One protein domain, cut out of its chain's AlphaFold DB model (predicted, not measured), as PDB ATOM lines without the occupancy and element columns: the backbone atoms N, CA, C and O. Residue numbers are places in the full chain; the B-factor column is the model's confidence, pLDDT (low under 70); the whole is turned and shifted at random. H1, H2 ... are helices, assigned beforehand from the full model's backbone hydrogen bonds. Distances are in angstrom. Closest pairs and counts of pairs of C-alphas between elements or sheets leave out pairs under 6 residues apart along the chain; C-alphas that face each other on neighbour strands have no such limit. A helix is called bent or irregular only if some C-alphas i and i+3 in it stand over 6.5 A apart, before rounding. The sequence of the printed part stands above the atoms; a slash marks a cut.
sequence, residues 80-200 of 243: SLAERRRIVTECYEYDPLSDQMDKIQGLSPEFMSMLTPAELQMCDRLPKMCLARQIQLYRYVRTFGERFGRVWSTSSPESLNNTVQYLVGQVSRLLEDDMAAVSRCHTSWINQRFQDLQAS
ATOM      1  N   SER A  80     148.045 149.242 206.617       78.69
ATOM      2  CA  SER A  80     148.519 148.177 207.488       78.69
ATOM      3  C   SER A  80     148.935 146.970 206.645       78.69
ATOM      4  O   SER A  80     148.514 146.777 205.500       78.69
ATOM      5  N   LEU A  81     149.807 146.135 207.201       73.50
ATOM      6  CA  LEU A  81     150.267 144.935 206.509       73.50
ATOM      7  C   LEU A  81     149.102 143.970 206.213       73.50
ATOM      8  O   LEU A  81     149.109 143.306 205.180       73.50
ATOM      9  N   ALA A  82     148.078 143.950 207.072       77.81
ATOM     10  CA  ALA A  82     146.853 143.184 206.865       77.81
ATOM     11  C   ALA A  82     146.020 143.722 205.689       77.81
ATOM     12  O   ALA A  82     145.580 142.941 204.852       77.81
ATOM     13  N   GLU A  83     145.856 145.044 205.572       75.62
ATOM     14  CA  GLU A  83     145.142 145.663 204.445       75.62
ATOM     15  C   GLU A  83     145.881 145.451 203.123       75.62
ATOM     16  O   GLU A  83     145.257 145.110 202.122       75.62
ATOM     17  N   ARG A  84     147.215 145.573 203.128       73.69
ATOM     18  CA  ARG A  84     148.044 145.258 201.956       73.69
ATOM     19  C   ARG A  84     147.886 143.805 201.529       73.69
ATOM     20  O   ARG A  84     147.662 143.553 200.352       73.69
ATOM     21  N   ARG A  85     147.960 142.861 202.473       75.31
ATOM     22  CA  ARG A  85     147.736 141.440 202.173       75.31
ATOM     23  C   ARG A  85     146.343 141.204 201.617       75.31
ATOM     24  O   ARG A  85     146.241 140.546 200.602       75.31
ATOM     25  N   ARG A  86     145.305 141.800 202.208       77.19
ATOM     26  CA  ARG A  86     143.929 141.671 201.717       77.19
ATOM     27  C   ARG A  86     143.771 142.177 200.280       77.19
ATOM     28  O   ARG A  86     143.114 141.517 199.492       77.19
ATOM     29  N   ILE A  87     144.395 143.303 199.930       71.62
ATOM     30  CA  ILE A  87     144.397 143.819 198.550       71.62
ATOM     31  C   ILE A  87     145.089 142.838 197.602       71.62
ATOM     32  O   ILE A  87     144.566 142.543 196.536       71.62
ATOM     33  N   VAL A  88     146.253 142.314 197.994       72.75
ATOM     34  CA  VAL A  88     146.968 141.302 197.203       72.75
ATOM     35  C   VAL A  88     146.093 140.059 197.032       72.75
ATOM     36  O   VAL A  88     145.915 139.585 195.918       72.75
ATOM     37  N   THR A  89     145.477 139.575 198.104       77.25
ATOM     38  CA  THR A  89     144.542 138.452 198.070       77.25
ATOM     39  C   THR A  89     143.383 138.713 197.105       77.25
ATOM     40  O   THR A  89     143.136 137.886 196.243       77.25
ATOM     41  N   GLU A  90     142.745 139.883 197.147       70.81
ATOM     42  CA  GLU A  90     141.667 140.251 196.210       70.81
ATOM     43  C   GLU A  90     142.119 140.298 194.736       70.81
ATOM     44  O   GLU A  90     141.301 140.103 193.838       70.81
ATOM     45  N   CYS A  91     143.402 140.556 194.463       66.69
ATOM     46  CA  CYS A  91     143.947 140.556 193.101       66.69
ATOM     47  C   CYS A  91     144.382 139.165 192.611       66.69
ATOM     48  O   CYS A  91     144.368 138.917 191.404       66.69
ATOM     49  N   TYR A  92     144.794 138.268 193.514       66.88
ATOM     50  CA  TYR A  92     145.437 136.997 193.153       66.88
ATOM     51  C   TYR A  92     144.634 135.746 193.524       66.88
ATOM     52  O   TYR A  92     144.713 134.756 192.793       66.88
ATOM     53  N   GLU A  93     143.860 135.761 194.611       70.62
ATOM     54  CA  GLU A  93     142.979 134.643 194.953       70.62
ATOM     55  C   GLU A  93     141.764 134.600 194.030       70.62
ATOM     56  O   GLU A  93     141.259 135.611 193.548       70.62
ATOM     57  N   TYR A  94     141.349 133.375 193.733       62.06
ATOM     58  CA  TYR A  94     140.224 133.082 192.865       62.06
ATOM     59  C   TYR A  94     138.924 133.127 193.668       62.06
ATOM     60  O   TYR A  94     138.776 132.367 194.623       62.06
ATOM     61  N   ASP A  95     137.982 133.973 193.249       67.19
ATOM     62  CA  ASP A  95     136.619 134.023 193.776       67.19
ATOM     63  C   ASP A  95     135.612 133.799 192.631       67.19
ATOM     64  O   ASP A  95     135.343 134.713 191.845       67.19
ATOM     65  N   PRO A  96     135.010 132.601 192.526       60.22
ATOM     66  CA  PRO A  96     134.134 132.250 191.413       60.22
ATOM     67  C   PRO A  96     132.884 133.135 191.302       60.22
ATOM     68  O   PRO A  96     132.367 133.294 190.198       60.22
ATOM     69  N   LEU A  97     132.407 133.725 192.406       63.50
ATOM     70  CA  LEU A  97     131.228 134.599 192.405       63.50
ATOM     71  C   LEU A  97     131.567 136.012 191.911       63.50
ATOM     72  O   LEU A  97     130.785 136.621 191.181       63.50
ATOM     73  N   SER A  98     132.740 136.523 192.288       62.41
ATOM     74  CA  SER A  98     133.182 137.886 191.957       62.41
ATOM     75  C   SER A  98     133.885 137.979 190.604       62.41
ATOM     76  O   SER A  98     133.824 139.014 189.938       62.41
ATOM     77  N   ASP A  99     134.547 136.904 190.179       60.09
ATOM     78  CA  ASP A  99     135.382 136.899 188.980       60.09
ATOM     79  C   ASP A  99     134.595 136.702 187.680       60.09
ATOM     80  O   ASP A  99     135.177 136.816 186.604       60.09
ATOM     81  N   GLN A 100     133.284 136.431 187.762       62.56
ATOM     82  CA  GLN A 100     132.408 136.197 186.602       62.56
ATOM     83  C   GLN A 100     133.049 135.217 185.612       62.56
ATOM     84  O   GLN A 100     133.137 135.476 184.408       62.56
ATOM     85  N   MET A 101     133.537 134.092 186.144       55.94
ATOM     86  CA  MET A 101     134.304 133.099 185.391       55.94
ATOM     87  C   MET A 101     133.561 132.571 184.171       55.94
ATOM     88  O   MET A 101     134.209 132.210 183.198       55.94
ATOM     89  N   ASP A 102     132.233 132.623 184.165       57.25
ATOM     90  CA  ASP A 102     131.389 132.266 183.024       57.25
ATOM     91  C   ASP A 102     131.685 133.139 181.789       57.25
ATOM     92  O   ASP A 102     131.732 132.643 180.664       57.25
ATOM     93  N   LYS A 103     131.970 134.436 181.983       57.72
ATOM     94  CA  LYS A 103     132.358 135.350 180.893       57.72
ATOM     95  C   LYS A 103     133.742 135.021 180.352       57.72
ATOM     96  O   LYS A 103     133.960 135.058 179.149       57.72
ATOM     97  N   ILE A 104     134.663 134.654 181.236       54.09
ATOM     98  CA  ILE A 104     136.024 134.233 180.885       54.09
ATOM     99  C   ILE A 104     136.032 132.850 180.220       54.09
ATOM    100  O   ILE A 104     136.793 132.627 179.280       54.09
ATOM    101  N   GLN A 105     135.164 131.932 180.649       55.72
ATOM    102  CA  GLN A 105     134.929 130.669 179.954       55.72
ATOM    103  C   GLN A 105     134.364 130.917 178.554       55.72
ATOM    104  O   GLN A 105     134.753 130.205 177.634       55.72
ATOM    105  N   GLY A 106     133.543 131.959 178.367       60.06
ATOM    106  CA  GLY A 106     133.083 132.430 177.055       60.06
ATOM    107  C   GLY A 106     134.184 133.007 176.153       60.06
ATOM    108  O   GLY A 106     134.091 132.875 174.935       60.06
ATOM    109  N   LEU A 107     135.264 133.555 176.724       58.53
ATOM    110  CA  LEU A 107     136.424 134.032 175.953       58.53
ATOM    111  C   LEU A 107     137.245 132.880 175.372       58.53
ATOM    112  O   LEU A 107     137.878 133.035 174.332       58.53
ATOM    113  N   SER A 108     137.262 131.715 176.026       62.50
ATOM    114  CA  SER A 108     138.050 130.575 175.550       62.50
ATOM    115  C   SER A 108     137.615 130.114 174.144       62.50
ATOM    116  O   SER A 108     138.491 129.990 173.293       62.50
ATOM    117  N   PRO A 109     136.320 129.901 173.839       64.94
ATOM    118  CA  PRO A 109     135.847 129.643 172.478       64.94
ATOM    119  C   PRO A 109     136.229 130.729 171.466       64.94
ATOM    120  O   PRO A 109     136.663 130.391 170.367       64.94
ATOM    121  N   GLU A 110     136.119 132.013 171.825       67.50
ATOM    122  CA  GLU A 110     136.505 133.124 170.941       67.50
ATOM    123  C   GLU A 110     138.003 133.095 170.628       67.50
ATOM    124  O   GLU A 110     138.389 133.119 169.459       67.50
ATOM    125  N   PHE A 111     138.856 132.946 171.646       62.72
ATOM    126  CA  PHE A 111     140.299 132.809 171.452       62.72
ATOM    127  C   PHE A 111     140.652 131.585 170.610       62.72
ATOM    128  O   PHE A 111     141.487 131.690 169.717       62.72
ATOM    129  N   MET A 112     139.996 130.447 170.846       67.44
ATOM    130  CA  MET A 112     140.214 129.229 170.061       67.44
ATOM    131  C   MET A 112     139.765 129.393 168.602       67.44
ATOM    132  O   MET A 112     140.396 128.831 167.715       67.44
ATOM    133  N   SER A 113     138.726 130.191 168.332       72.62
ATOM    134  CA  SER A 113     138.242 130.449 166.966       72.62
ATOM    135  C   SER A 113     139.193 131.298 166.113       72.62
ATOM    136  O   SER A 113     139.152 131.221 164.888       72.62
ATOM    137  N   MET A 114     140.065 132.086 166.752       66.31
ATOM    138  CA  MET A 114     141.082 132.900 166.074       66.31
ATOM    139  C   MET A 114     142.352 132.111 165.732       66.31
ATOM    140  O   MET A 114     143.215 132.624 165.023       66.31
ATOM    141  N   LEU A 115     142.479 130.881 166.237       66.81
ATOM    142  CA  LEU A 115     143.628 130.015 166.003       66.81
ATOM    143  C   LEU A 115     143.365 129.080 164.823       66.81
ATOM    144  O   LEU A 115     142.278 128.529 164.650       66.81
ATOM    145  N   THR A 116     144.395 128.845 164.021       72.00
ATOM    146  CA  THR A 116     144.370 127.824 162.976       72.00
ATOM    147  C   THR A 116     144.307 126.414 163.588       72.00
ATOM    148  O   THR A 116     144.758 126.192 164.715       72.00
ATOM    149  N   PRO A 117     143.823 125.402 162.844       70.88
ATOM    150  CA  PRO A 117     143.793 124.017 163.325       70.88
ATOM    151  C   PRO A 117     145.165 123.472 163.755       70.88
ATOM    152  O   PRO A 117     145.243 122.656 164.672       70.88
ATOM    153  N   ALA A 118     146.247 123.940 163.124       66.31
ATOM    154  CA  ALA A 118     147.611 123.592 163.511       66.31
ATOM    155  C   ALA A 118     147.998 124.229 164.857       66.31
ATOM    156  O   ALA A 118     148.559 123.551 165.711       66.31
ATOM    157  N   GLU A 119     147.646 125.496 165.084       62.81
ATOM    158  CA  GLU A 119     147.846 126.187 166.365       62.81
ATOM    159  C   GLU A 119     147.046 125.533 167.488       62.81
ATOM    160  O   GLU A 119     147.608 125.233 168.536       62.81
ATOM    161  N   LEU A 120     145.783 125.179 167.251       65.75
ATOM    162  CA  LEU A 120     144.949 124.475 168.230       65.75
ATOM    163  C   LEU A 120     145.566 123.152 168.713       65.75
ATOM    164  O   LEU A 120     145.492 122.842 169.900       65.75
ATOM    165  N   GLN A 121     146.226 122.400 167.828       63.28
ATOM    166  CA  GLN A 121     146.913 121.151 168.189       63.28
ATOM    167  C   GLN A 121     148.236 121.363 168.946       63.28
ATOM    168  O   GLN A 121     148.746 120.436 169.571       63.28
ATOM    169  N   MET A 122     148.813 122.564 168.889       57.69
ATOM    170  CA  MET A 122     150.140 122.887 169.434       57.69
ATOM    171  C   MET A 122     150.067 123.711 170.725       57.69
ATOM    172  O   MET A 122     150.999 123.720 171.530       57.69
ATOM    173  N   CYS A 123     148.955 124.410 170.929       52.31
ATOM    174  CA  CYS A 123     148.804 125.494 171.886       52.31
ATOM    175  C   CYS A 123     148.101 125.074 173.186       52.31
ATOM    176  O   CYS A 123     147.421 125.866 173.822       52.31
ATOM    177  N   ASP A 124     148.301 123.858 173.682       56.12
ATOM    178  CA  ASP A 124     147.591 123.437 174.899       56.12
ATOM    179  C   ASP A 124     148.013 124.225 176.163       56.12
ATOM    180  O   ASP A 124     147.320 124.224 177.183       56.12
ATOM    181  N   ARG A 125     149.160 124.919 176.103       58.72
ATOM    182  CA  ARG A 125     149.732 125.704 177.211       58.72
ATOM    183  C   ARG A 125     149.627 127.220 177.015       58.72
ATOM    184  O   ARG A 125     149.442 127.927 178.000       58.72
ATOM    185  N   LEU A 126     149.718 127.728 175.782       62.22
ATOM    186  CA  LEU A 126     149.764 129.171 175.505       62.22
ATOM    187  C   LEU A 126     148.388 129.848 175.728       62.22
ATOM    188  O   LEU A 126     148.310 130.683 176.619       62.22
ATOM    189  N   PRO A 127     147.295 129.433 175.063       60.78
ATOM    190  CA  PRO A 127     145.912 129.762 175.384       60.78
ATOM    191  C   PRO A 127     145.575 129.673 176.864       60.78
ATOM    192  O   PRO A 127     144.994 130.609 177.392       60.78
ATOM    193  N   LYS A 128     145.988 128.611 177.569       63.47
ATOM    194  CA  LYS A 128     145.732 128.496 179.015       63.47
ATOM    195  C   LYS A 128     146.460 129.580 179.816       63.47
ATOM    196  O   LYS A 128     145.874 130.132 180.741       63.47
ATOM    197  N   MET A 129     147.702 129.919 179.459       64.69
ATOM    198  CA  MET A 129     148.440 131.009 180.111       64.69
ATOM    199  C   MET A 129     147.897 132.395 179.748       64.69
ATOM    200  O   MET A 129     147.763 133.232 180.637       64.69
ATOM    201  N   CYS A 130     147.551 132.632 178.482       67.81
ATOM    202  CA  CYS A 130     146.919 133.872 178.039       67.81
ATOM    203  C   CYS A 130     145.569 134.064 178.733       67.81
ATOM    204  O   CYS A 130     145.333 135.122 179.302       67.81
ATOM    205  N   LEU A 131     144.723 133.031 178.784       67.56
ATOM    206  CA  LEU A 131     143.439 133.076 179.481       67.56
ATOM    207  C   LEU A 131     143.639 133.338 180.982       67.56
ATOM    208  O   LEU A 131     143.018 134.240 181.533       67.56
ATOM    209  N   ALA A 132     144.563 132.622 181.636       69.25
ATOM    210  CA  ALA A 132     144.884 132.832 183.049       69.25
ATOM    211  C   ALA A 132     145.367 134.261 183.349       69.25
ATOM    212  O   ALA A 132     145.016 134.826 184.386       69.25
ATOM    213  N   ARG A 133     146.141 134.872 182.450       70.19
ATOM    214  CA  ARG A 133     146.593 136.259 182.605       70.19
ATOM    215  C   ARG A 133     145.518 137.288 182.283       70.19
ATOM    216  O   ARG A 133     145.417 138.272 183.006       70.19
ATOM    217  N   GLN A 134     144.662 137.043 181.294       72.06
ATOM    218  CA  GLN A 134     143.491 137.887 181.032       72.06
ATOM    219  C   GLN A 134     142.536 137.906 182.235       72.06
ATOM    220  O   GLN A 134     142.028 138.963 182.605       72.06
ATOM    221  N   ILE A 135     142.378 136.769 182.922       71.38
ATOM    222  CA  ILE A 135     141.662 136.688 184.206       71.38
ATOM    223  C   ILE A 135     142.321 137.580 185.261       71.38
ATOM    224  O   ILE A 135     141.641 138.359 185.925       71.38
ATOM    225  N   GLN A 136     143.644 137.488 185.419       71.69
ATOM    226  CA  GLN A 136     144.374 138.322 186.378       71.69
ATOM    227  C   GLN A 136     144.230 139.813 186.055       71.69
ATOM    228  O   GLN A 136     143.943 140.601 186.953       71.69
ATOM    229  N   LEU A 137     144.361 140.207 184.786       76.81
ATOM    230  CA  LEU A 137     144.184 141.594 184.358       76.81
ATOM    231  C   LEU A 137     142.764 142.096 184.656       76.81
ATOM    232  O   LEU A 137     142.605 143.178 185.220       76.81
ATOM    233  N   TYR A 138     141.740 141.295 184.347       76.62
ATOM    234  CA  TYR A 138     140.351 141.615 184.673       76.62
ATOM    235  C   TYR A 138     140.164 141.873 186.175       76.62
ATOM    236  O   TYR A 138     139.586 142.893 186.559       76.62
ATOM    237  N   ARG A 139     140.718 141.004 187.033       73.69
ATOM    238  CA  ARG A 139     140.679 141.176 188.496       73.69
ATOM    239  C   ARG A 139     141.349 142.465 188.940       73.69
ATOM    240  O   ARG A 139     140.776 143.206 189.734       73.69
ATOM    241  N   TYR A 140     142.530 142.758 188.404       76.19
ATOM    242  CA  TYR A 140     143.257 143.987 188.708       76.19
ATOM    243  C   TYR A 140     142.445 145.237 188.361       76.19
ATOM    244  O   TYR A 140     142.304 146.131 189.197       76.19
ATOM    245  N   VAL A 141     141.868 145.285 187.156       79.50
ATOM    246  CA  VAL A 141     141.060 146.422 186.694       79.50
ATOM    247  C   VAL A 141     139.779 146.562 187.519       79.50
ATOM    248  O   VAL A 141     139.441 147.674 187.924       79.50
ATOM    249  N   ARG A 142     139.091 145.456 187.830       80.00
ATOM    250  CA  ARG A 142     137.881 145.465 188.668       80.00
ATOM    251  C   ARG A 142     138.176 145.978 190.076       80.00
ATOM    252  O   ARG A 142     137.525 146.917 190.529       80.00
ATOM    253  N   THR A 143     139.166 145.395 190.752       75.62
ATOM    254  CA  THR A 143     139.546 145.769 192.123       75.62
ATOM    255  C   THR A 143     140.005 147.224 192.187       75.62
ATOM    256  O   THR A 143     139.651 147.945 193.126       75.62
ATOM    257  N   PHE A 144     140.737 147.692 191.171       81.56
ATOM    258  CA  PHE A 144     141.060 149.106 191.039       81.56
ATOM    259  C   PHE A 144     139.797 149.955 190.877       81.56
ATOM    260  O   PHE A 144     139.623 150.908 191.627       81.56
ATOM    261  N   GLY A 145     138.906 149.606 189.946       80.25
ATOM    262  CA  GLY A 145     137.683 150.358 189.664       80.25
ATOM    263  C   GLY A 145     136.770 150.493 190.883       80.25
ATOM    264  O   GLY A 145     136.326 151.596 191.200       80.25
ATOM    265  N   GLU A 146     136.550 149.407 191.626       78.62
ATOM    266  CA  GLU A 146     135.758 149.426 192.862       78.62
ATOM    267  C   GLU A 146     136.364 150.335 193.930       78.62
ATOM    268  O   GLU A 146     135.650 151.079 194.605       78.62
ATOM    269  N   ARG A 147     137.687 150.283 194.102       74.31
ATOM    270  CA  ARG A 147     138.383 151.085 195.114       74.31
ATOM    271  C   ARG A 147     138.469 152.546 194.696       74.31
ATOM    272  O   ARG A 147     138.199 153.410 195.524       74.31
ATOM    273  N   PHE A 148     138.744 152.816 193.423       78.94
ATOM    274  CA  PHE A 148     138.714 154.148 192.828       78.94
ATOM    275  C   PHE A 148     137.328 154.789 192.997       78.94
ATOM    276  O   PHE A 148     137.222 155.912 193.486       78.94
ATOM    277  N   GLY A 149     136.259 154.031 192.730       77.81
ATOM    278  CA  GLY A 149     134.869 154.451 192.925       77.81
ATOM    279  C   GLY A 149     134.502 154.841 194.364       77.81
ATOM    280  O   GLY A 149     133.560 155.603 194.565       77.81
ATOM    281  N   ARG A 150     135.260 154.387 195.371       76.75
ATOM    282  CA  ARG A 150     135.047 154.753 196.785       76.75
ATOM    283  C   ARG A 150     135.784 156.019 197.212       76.75
ATOM    284  O   ARG A 150     135.394 156.619 198.207       76.75
ATOM    285  N   VAL A 151     136.841 156.407 196.499       72.81
ATOM    286  CA  VAL A 151     137.741 157.498 196.918       72.81
ATOM    287  C   VAL A 151     137.743 158.696 195.969       72.81
ATOM    288  O   VAL A 151     138.141 159.785 196.387       72.81
ATOM    289  N   TRP A 152     137.265 158.544 194.728       76.94
ATOM    290  CA  TRP A 152     137.312 159.602 193.707       76.94
ATOM    291  C   TRP A 152     136.623 160.900 194.141       76.94
ATOM    292  O   TRP A 152     137.148 161.977 193.894       76.94
ATOM    293  N   SER A 153     135.499 160.817 194.855       75.94
ATOM    294  CA  SER A 153     134.727 161.993 195.273       75.94
ATOM    295  C   SER A 153     135.398 162.816 196.377       75.94
ATOM    296  O   SER A 153     134.916 163.892 196.717       75.94
ATOM    297  N   THR A 154     136.472 162.299 196.976       76.44
ATOM    298  CA  THR A 154     137.152 162.906 198.131       76.44
ATOM    299  C   THR A 154     138.627 163.201 197.878       76.44
ATOM    300  O   THR A 154     139.307 163.694 198.771       76.44
ATOM    301  N   SER A 155     139.123 162.890 196.681       77.88
ATOM    302  CA  SER A 155     140.539 163.001 196.329       77.88
ATOM    303  C   SER A 155     140.766 164.154 195.362       77.88
ATOM    304  O   SER A 155     139.913 164.451 194.524       77.88
ATOM    305  N   SER A 156     141.932 164.784 195.448       82.25
ATOM    306  CA  SER A 156     142.330 165.844 194.537       82.25
ATOM    307  C   SER A 156     142.413 165.331 193.088       82.25
ATOM    308  O   SER A 156     142.808 164.180 192.852       82.25
ATOM    309  N   PRO A 157     142.073 166.169 192.089       81.00
ATOM    310  CA  PRO A 157     142.168 165.789 190.678       81.00
ATOM    311  C   PRO A 157     143.570 165.316 190.270       81.00
ATOM    312  O   PRO A 157     143.704 164.395 189.466       81.00
ATOM    313  N   GLU A 158     144.615 165.909 190.850       80.81
ATOM    314  CA  GLU A 158     146.011 165.555 190.585       80.81
ATOM    315  C   GLU A 158     146.357 164.152 191.104       80.81
ATOM    316  O   GLU A 158     146.888 163.330 190.354       80.81
ATOM    317  N   SER A 159     145.987 163.829 192.348       77.94
ATOM    318  CA  SER A 159     146.193 162.492 192.919       77.94
ATOM    319  C   SER A 159     145.436 161.410 192.153       77.94
ATOM    320  O   SER A 159     145.964 160.314 191.936       77.94
ATOM    321  N   LEU A 160     144.219 161.711 191.691       79.56
ATOM    322  CA  LEU A 160     143.449 160.796 190.850       79.56
ATOM    323  C   LEU A 160     144.127 160.573 189.500       79.56
ATOM    324  O   LEU A 160     144.289 159.423 189.094       79.56
ATOM    325  N   ASN A 161     144.581 161.642 188.843       81.31
ATOM    326  CA  ASN A 161     145.308 161.539 187.582       81.31
ATOM    327  C   ASN A 161     146.591 160.710 187.737       81.31
ATOM    328  O   ASN A 161     146.805 159.772 186.975       81.31
ATOM    329  N   ASN A 162     147.400 160.971 188.767       78.88
ATOM    330  CA  ASN A 162     148.622 160.208 189.041       78.88
ATOM    331  C   ASN A 162     148.331 158.719 189.288       78.88
ATOM    332  O   ASN A 162     149.052 157.847 188.801       78.88
ATOM    333  N   THR A 163     147.240 158.417 189.992       80.81
ATOM    334  CA  THR A 163     146.806 157.041 190.265       80.81
ATOM    335  C   THR A 163     146.356 156.322 188.990       80.81
ATOM    336  O   THR A 163     146.725 155.167 188.769       80.81
ATOM    337  N   VAL A 164     145.604 157.003 188.120       83.00
ATOM    338  CA  VAL A 164     145.184 156.465 186.816       83.00
ATOM    339  C   VAL A 164     146.391 156.237 185.908       83.00
ATOM    340  O   VAL A 164     146.525 155.154 185.348       83.00
ATOM    341  N   GLN A 165     147.303 157.204 185.806       82.31
ATOM    342  CA  GLN A 165     148.523 157.074 185.000       82.31
ATOM    343  C   GLN A 165     149.402 155.916 185.481       82.31
ATOM    344  O   GLN A 165     149.931 155.152 184.672       82.31
ATOM    345  N   TYR A 166     149.513 155.730 186.799       80.44
ATOM    346  CA  TYR A 166     150.223 154.587 187.361       80.44
ATOM    347  C   TYR A 166     149.574 153.258 186.956       80.44
ATOM    348  O   TYR A 166     150.283 152.356 186.509       80.44
ATOM    349  N   LEU A 167     148.243 153.138 187.057       81.62
ATOM    350  CA  LEU A 167     147.527 151.940 186.612       81.62
ATOM    351  C   LEU A 167     147.751 151.674 185.122       81.62
ATOM    352  O   LEU A 167     148.083 150.549 184.761       81.62
ATOM    353  N   VAL A 168     147.597 152.695 184.276       84.00
ATOM    354  CA  VAL A 168     147.829 152.586 182.828       84.00
ATOM    355  C   VAL A 168     149.237 152.059 182.565       84.00
ATOM    356  O   VAL A 168     149.396 151.100 181.818       84.00
ATOM    357  N   GLY A 169     150.250 152.598 183.248       81.25
ATOM    358  CA  GLY A 169     151.625 152.112 183.139       81.25
ATOM    359  C   GLY A 169     151.794 150.641 183.539       81.25
ATOM    360  O   GLY A 169     152.527 149.913 182.873       81.25
ATOM    361  N   GLN A 170     151.119 150.179 184.597       80.00
ATOM    362  CA  GLN A 170     151.167 148.767 185.002       80.00
ATOM    363  C   GLN A 170     150.458 147.851 183.996       80.00
ATOM    364  O   GLN A 170     150.990 146.796 183.655       80.00
ATOM    365  N   VAL A 171     149.289 148.259 183.495       80.50
ATOM    366  CA  VAL A 171     148.528 147.490 182.499       80.50
ATOM    367  C   VAL A 171     149.301 147.385 181.185       80.50
ATOM    368  O   VAL A 171     149.422 146.286 180.652       80.50
ATOM    369  N   SER A 172     149.889 148.481 180.696       82.06
ATOM    370  CA  SER A 172     150.697 148.466 179.471       82.06
ATOM    371  C   SER A 172     151.891 147.520 179.581       82.06
ATOM    372  O   SER A 172     152.091 146.698 178.693       82.06
ATOM    373  N   ARG A 173     152.637 147.557 180.695       81.50
ATOM    374  CA  ARG A 173     153.765 146.632 180.922       81.50
ATOM    375  C   ARG A 173     153.326 145.172 180.940       81.50
ATOM    376  O   ARG A 173     154.003 144.325 180.370       81.50
ATOM    377  N   LEU A 174     152.188 144.875 181.570       78.69
ATOM    378  CA  LEU A 174     151.653 143.515 181.601       78.69
ATOM    379  C   LEU A 174     151.307 143.017 180.187       78.69
ATOM    380  O   LEU A 174     151.624 141.880 179.841       78.69
ATOM    381  N   LEU A 175     150.704 143.875 179.359       79.19
ATOM    382  CA  LEU A 175     150.383 143.553 177.966       79.19
ATOM    383  C   LEU A 175     151.644 143.369 177.104       79.19
ATOM    384  O   LEU A 175     151.697 142.450 176.287       79.19
ATOM    385  N   GLU A 176     152.671 144.197 177.302       81.50
ATOM    386  CA  GLU A 176     153.973 144.048 176.638       81.50
ATOM    387  C   GLU A 176     154.642 142.710 176.994       81.50
ATOM    388  O   GLU A 176     155.107 141.987 176.106       81.50
ATOM    389  N   ASP A 177     154.630 142.337 178.276       78.50
ATOM    390  CA  ASP A 177     155.155 141.055 178.755       78.50
ATOM    391  C   ASP A 177     154.402 139.858 178.150       78.50
ATOM    392  O   ASP A 177     155.012 138.827 177.833       78.50
ATOM    393  N   ASP A 178     153.088 139.988 177.958       72.25
ATOM    394  CA  ASP A 178     152.250 138.983 177.303       72.25
ATOM    395  C   ASP A 178     152.581 138.840 175.820       72.25
ATOM    396  O   ASP A 178     152.829 137.725 175.349       72.25
ATOM    397  N   MET A 179     152.678 139.953 175.092       75.06
ATOM    398  CA  MET A 179     153.109 139.955 173.693       75.06
ATOM    399  C   MET A 179     154.498 139.326 173.528       75.06
ATOM    400  O   MET A 179     154.722 138.526 172.612       75.06
ATOM    401  N   ALA A 180     155.431 139.629 174.435       77.94
ATOM    402  CA  ALA A 180     156.767 139.042 174.439       77.94
ATOM    403  C   ALA A 180     156.741 137.538 174.758       77.94
ATOM    404  O   ALA A 180     157.508 136.759 174.183       77.94
ATOM    405  N   ALA A 181     155.878 137.091 175.673       71.56
ATOM    406  CA  ALA A 181     155.702 135.673 175.986       71.56
ATOM    407  C   ALA A 181     155.131 134.887 174.795       71.56
ATOM    408  O   ALA A 181     155.687 133.846 174.437       71.56
ATOM    409  N   VAL A 182     154.091 135.415 174.141       71.81
ATOM    410  CA  VAL A 182     153.509 134.838 172.919       71.81
ATOM    411  C   VAL A 182     154.559 134.758 171.812       71.81
ATOM    412  O   VAL A 182     154.780 133.682 171.256       71.81
ATOM    413  N   SER A 183     155.278 135.853 171.557       74.50
ATOM    414  CA  SER A 183     156.318 135.913 170.522       74.50
ATOM    415  C   SER A 183     157.442 134.904 170.761       74.50
ATOM    416  O   SER A 183     157.865 134.214 169.832       74.50
ATOM    417  N   ARG A 184     157.904 134.752 172.012       77.25
ATOM    418  CA  ARG A 184     158.911 133.740 172.381       77.25
ATOM    419  C   ARG A 184     158.394 132.321 172.182       77.25
ATOM    420  O   ARG A 184     159.117 131.490 171.638       77.25
ATOM    421  N   CYS A 185     157.155 132.050 172.589       71.94
ATOM    422  CA  CYS A 185     156.539 130.738 172.411       71.94
ATOM    423  C   CYS A 185     156.430 130.375 170.924       71.94
ATOM    424  O   CYS A 185     156.832 129.285 170.523       71.94
ATOM    425  N   HIS A 186     155.951 131.311 170.104       71.06
ATOM    426  CA  HIS A 186     155.827 131.134 168.661       71.06
ATOM    427  C   HIS A 186     157.192 130.927 167.990       71.06
ATOM    428  O   HIS A 186     157.371 129.991 167.216       71.06
ATOM    429  N   THR A 187     158.192 131.730 168.358       77.19
ATOM    430  CA  THR A 187     159.567 131.586 167.850       77.19
ATOM    431  C   THR A 187     160.165 130.229 168.213       77.19
ATOM    432  O   THR A 187     160.736 129.552 167.361       77.19
ATOM    433  N   SER A 188     160.005 129.794 169.467       77.62
ATOM    434  CA  SER A 188     160.466 128.477 169.914       77.62
ATOM    435  C   SER A 188     159.805 127.353 169.122       77.62
ATOM    436  O   SER A 188     160.466 126.378 168.776       77.62
ATOM    437  N   TRP A 189     158.513 127.491 168.826       77.06
ATOM    438  CA  TRP A 189     157.782 126.515 168.035       77.06
ATOM    439  C   TRP A 189     158.277 126.449 166.584       77.06
ATOM    440  O   TRP A 189     158.562 125.360 166.084       77.06
ATOM    441  N   ILE A 190     158.439 127.602 165.927       76.12
ATOM    442  CA  ILE A 190     158.993 127.684 164.570       76.12
ATOM    443  C   ILE A 190     160.366 127.006 164.522       76.12
ATOM    444  O   ILE A 190     160.619 126.173 163.652       76.12
ATOM    445  N   ASN A 191     161.233 127.315 165.488       81.69
ATOM    446  CA  ASN A 191     162.567 126.727 165.574       81.69
ATOM    447  C   ASN A 191     162.513 125.207 165.749       81.69
ATOM    448  O   ASN A 191     163.255 124.502 165.071       81.69
ATOM    449  N   GLN A 192     161.611 124.702 166.595       81.31
ATOM    450  CA  GLN A 192     161.399 123.264 166.758       81.31
ATOM    451  C   GLN A 192     160.984 122.615 165.432       81.31
ATOM    452  O   GLN A 192     161.555 121.605 165.040       81.31
ATOM    453  N   ARG A 193     160.056 123.222 164.680       79.56
ATOM    454  CA  ARG A 193     159.640 122.691 163.372       79.56
ATOM    455  C   ARG A 193     160.753 122.701 162.339       79.56
ATOM    456  O   ARG A 193     160.888 121.732 161.596       79.56
ATOM    457  N   PHE A 194     161.559 123.757 162.292       84.62
ATOM    458  CA  PHE A 194     162.733 123.775 161.424       84.62
ATOM    459  C   PHE A 194     163.734 122.682 161.807       84.62
ATOM    460  O   PHE A 194     164.263 122.024 160.914       84.62
ATOM    461  N   GLN A 195     163.954 122.444 163.102       88.12
ATOM    462  CA  GLN A 195     164.808 121.352 163.577       88.12
ATOM    463  C   GLN A 195     164.243 119.978 163.208       88.12
ATOM    464  O   GLN A 195     164.985 119.154 162.681       88.12
ATOM    465  N   ASP A 196     162.945 119.741 163.406       83.19
ATOM    466  CA  ASP A 196     162.291 118.477 163.046       83.19
ATOM    467  C   ASP A 196     162.410 118.206 161.533       83.19
ATOM    468  O   ASP A 196     162.729 117.093 161.109       83.19
ATOM    469  N   LEU A 197     162.218 119.240 160.703       82.00
ATOM    470  CA  LEU A 197     162.376 119.148 159.252       82.00
ATOM    471  C   LEU A 197     163.828 118.870 158.848       82.00
ATOM    472  O   LEU A 197     164.061 118.020 157.989       82.00
ATOM    473  N   GLN A 198     164.803 119.529 159.475       83.81
ATOM    474  CA  GLN A 198     166.227 119.258 159.243       83.81
ATOM    475  C   GLN A 198     166.617 117.839 159.681       83.81
ATOM    476  O   GLN A 198     167.339 117.155 158.960       83.81
ATOM    477  N   ALA A 199     166.096 117.369 160.815       79.50
ATOM    478  CA  ALA A 199     166.322 116.016 161.309       79.50
ATOM    479  C   ALA A 199     165.710 114.953 160.380       79.50
ATOM    480  O   ALA A 199     166.320 113.914 160.149       79.50
ATOM    481  N   SER A 200     164.542 115.231 159.790       72.31
ATOM    482  CA  SER A 200     163.890 114.339 158.819       72.31
ATOM    483  C   SER A 200     164.588 114.282 157.450       72.31
ATOM    484  O   SER A 200     164.357 113.349 156.685       72.31
TER     485      SER A 200
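Overview. This is residues 80 to 200 of the 243 residues of an uncharacterized protein of Plasmodiophora brassicae (UniProt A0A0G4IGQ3). This is a long helical hairpin: H4 and H5 run side by side in opposite ways, loosely spaced, joined by a tight turn, and the longer arm H5 sticks out past the other parts with residues 190 to 200. H1, through residues 90 to 92, and H2 pack on H4 at a slant, while H3 makes a corner between H2 and H4 and touches no helix. The printed part has 121 residues with five named helices, in the order H1, H2, H3, H4, H5, and no named strand; its class is all helix. The whole is loose, with a radius of gyration of the C-alphas of 19.1 A, and a rod spanning 67 by 30 by 28 A.

Arrangement. Start with H1, residues 81 to 92, and look for the hub, H4, residues 126 to 154. H1 touches H4 with residues 90 to 92 alone, the closest C-alphas being those of Cys 91 and Tyr 140, 5.6 A apart; they run opposite ways at a steep tilt of 46 degrees. Next comes H2, residues 101 to 113, which touches residues 127 to 135 of H4; the closest C-alphas, of Ile 104 and Ile 135, are 7.0 A apart, and the two run opposite ways at a steep tilt of 44 degrees. H3, residues 117 to 122, is close to H2 but not clearly touching: the closest C-alphas, of Met 112 and Leu 120, are 7.0 A apart. H5, residues 157 to 200, forms a helical hairpin with H4: they touch, with the C-alphas of Trp 152 and Leu 160 closest at 6.9 A, and run opposite ways at a shallow tilt of 2 degrees. H1, H2 and H3 are each apart from H5. Every O i to N i+4 pair is within hydrogen-bond range in H1, H3 and H5, against 7 of 9 in H2 and 23 of 25 in H4.

Along the chain. Find C-alpha 81 at (150.267, 144.935, 206.509); from there H1 runs 16.3 A to residue 92. H2 covers 19.0 A and H3 8.9 A. C-alpha 126 at (149.764, 129.171, 175.505) begins H4, 42.5 A long, with a kink of 33 degrees near residue 148; it is irregular, C-alphas 150 and 153 being 7.4 A apart. H5 runs 64.3 A to C-alpha 200 at (163.890, 114.339, 158.819).

Size, cuts and confidence. The two C-alphas farthest apart, of Thr 154 and Ser 200, are 68.0 A apart. The printed part has no cut and no long link. Residues 80 to 86, 153 to 159 and 190 to 200 stand free. The mean pLDDT of the printed part is 72.7; look for values under 70 at residues 91 to 92, 94 to 112, 114 to 115 and 118 to 132.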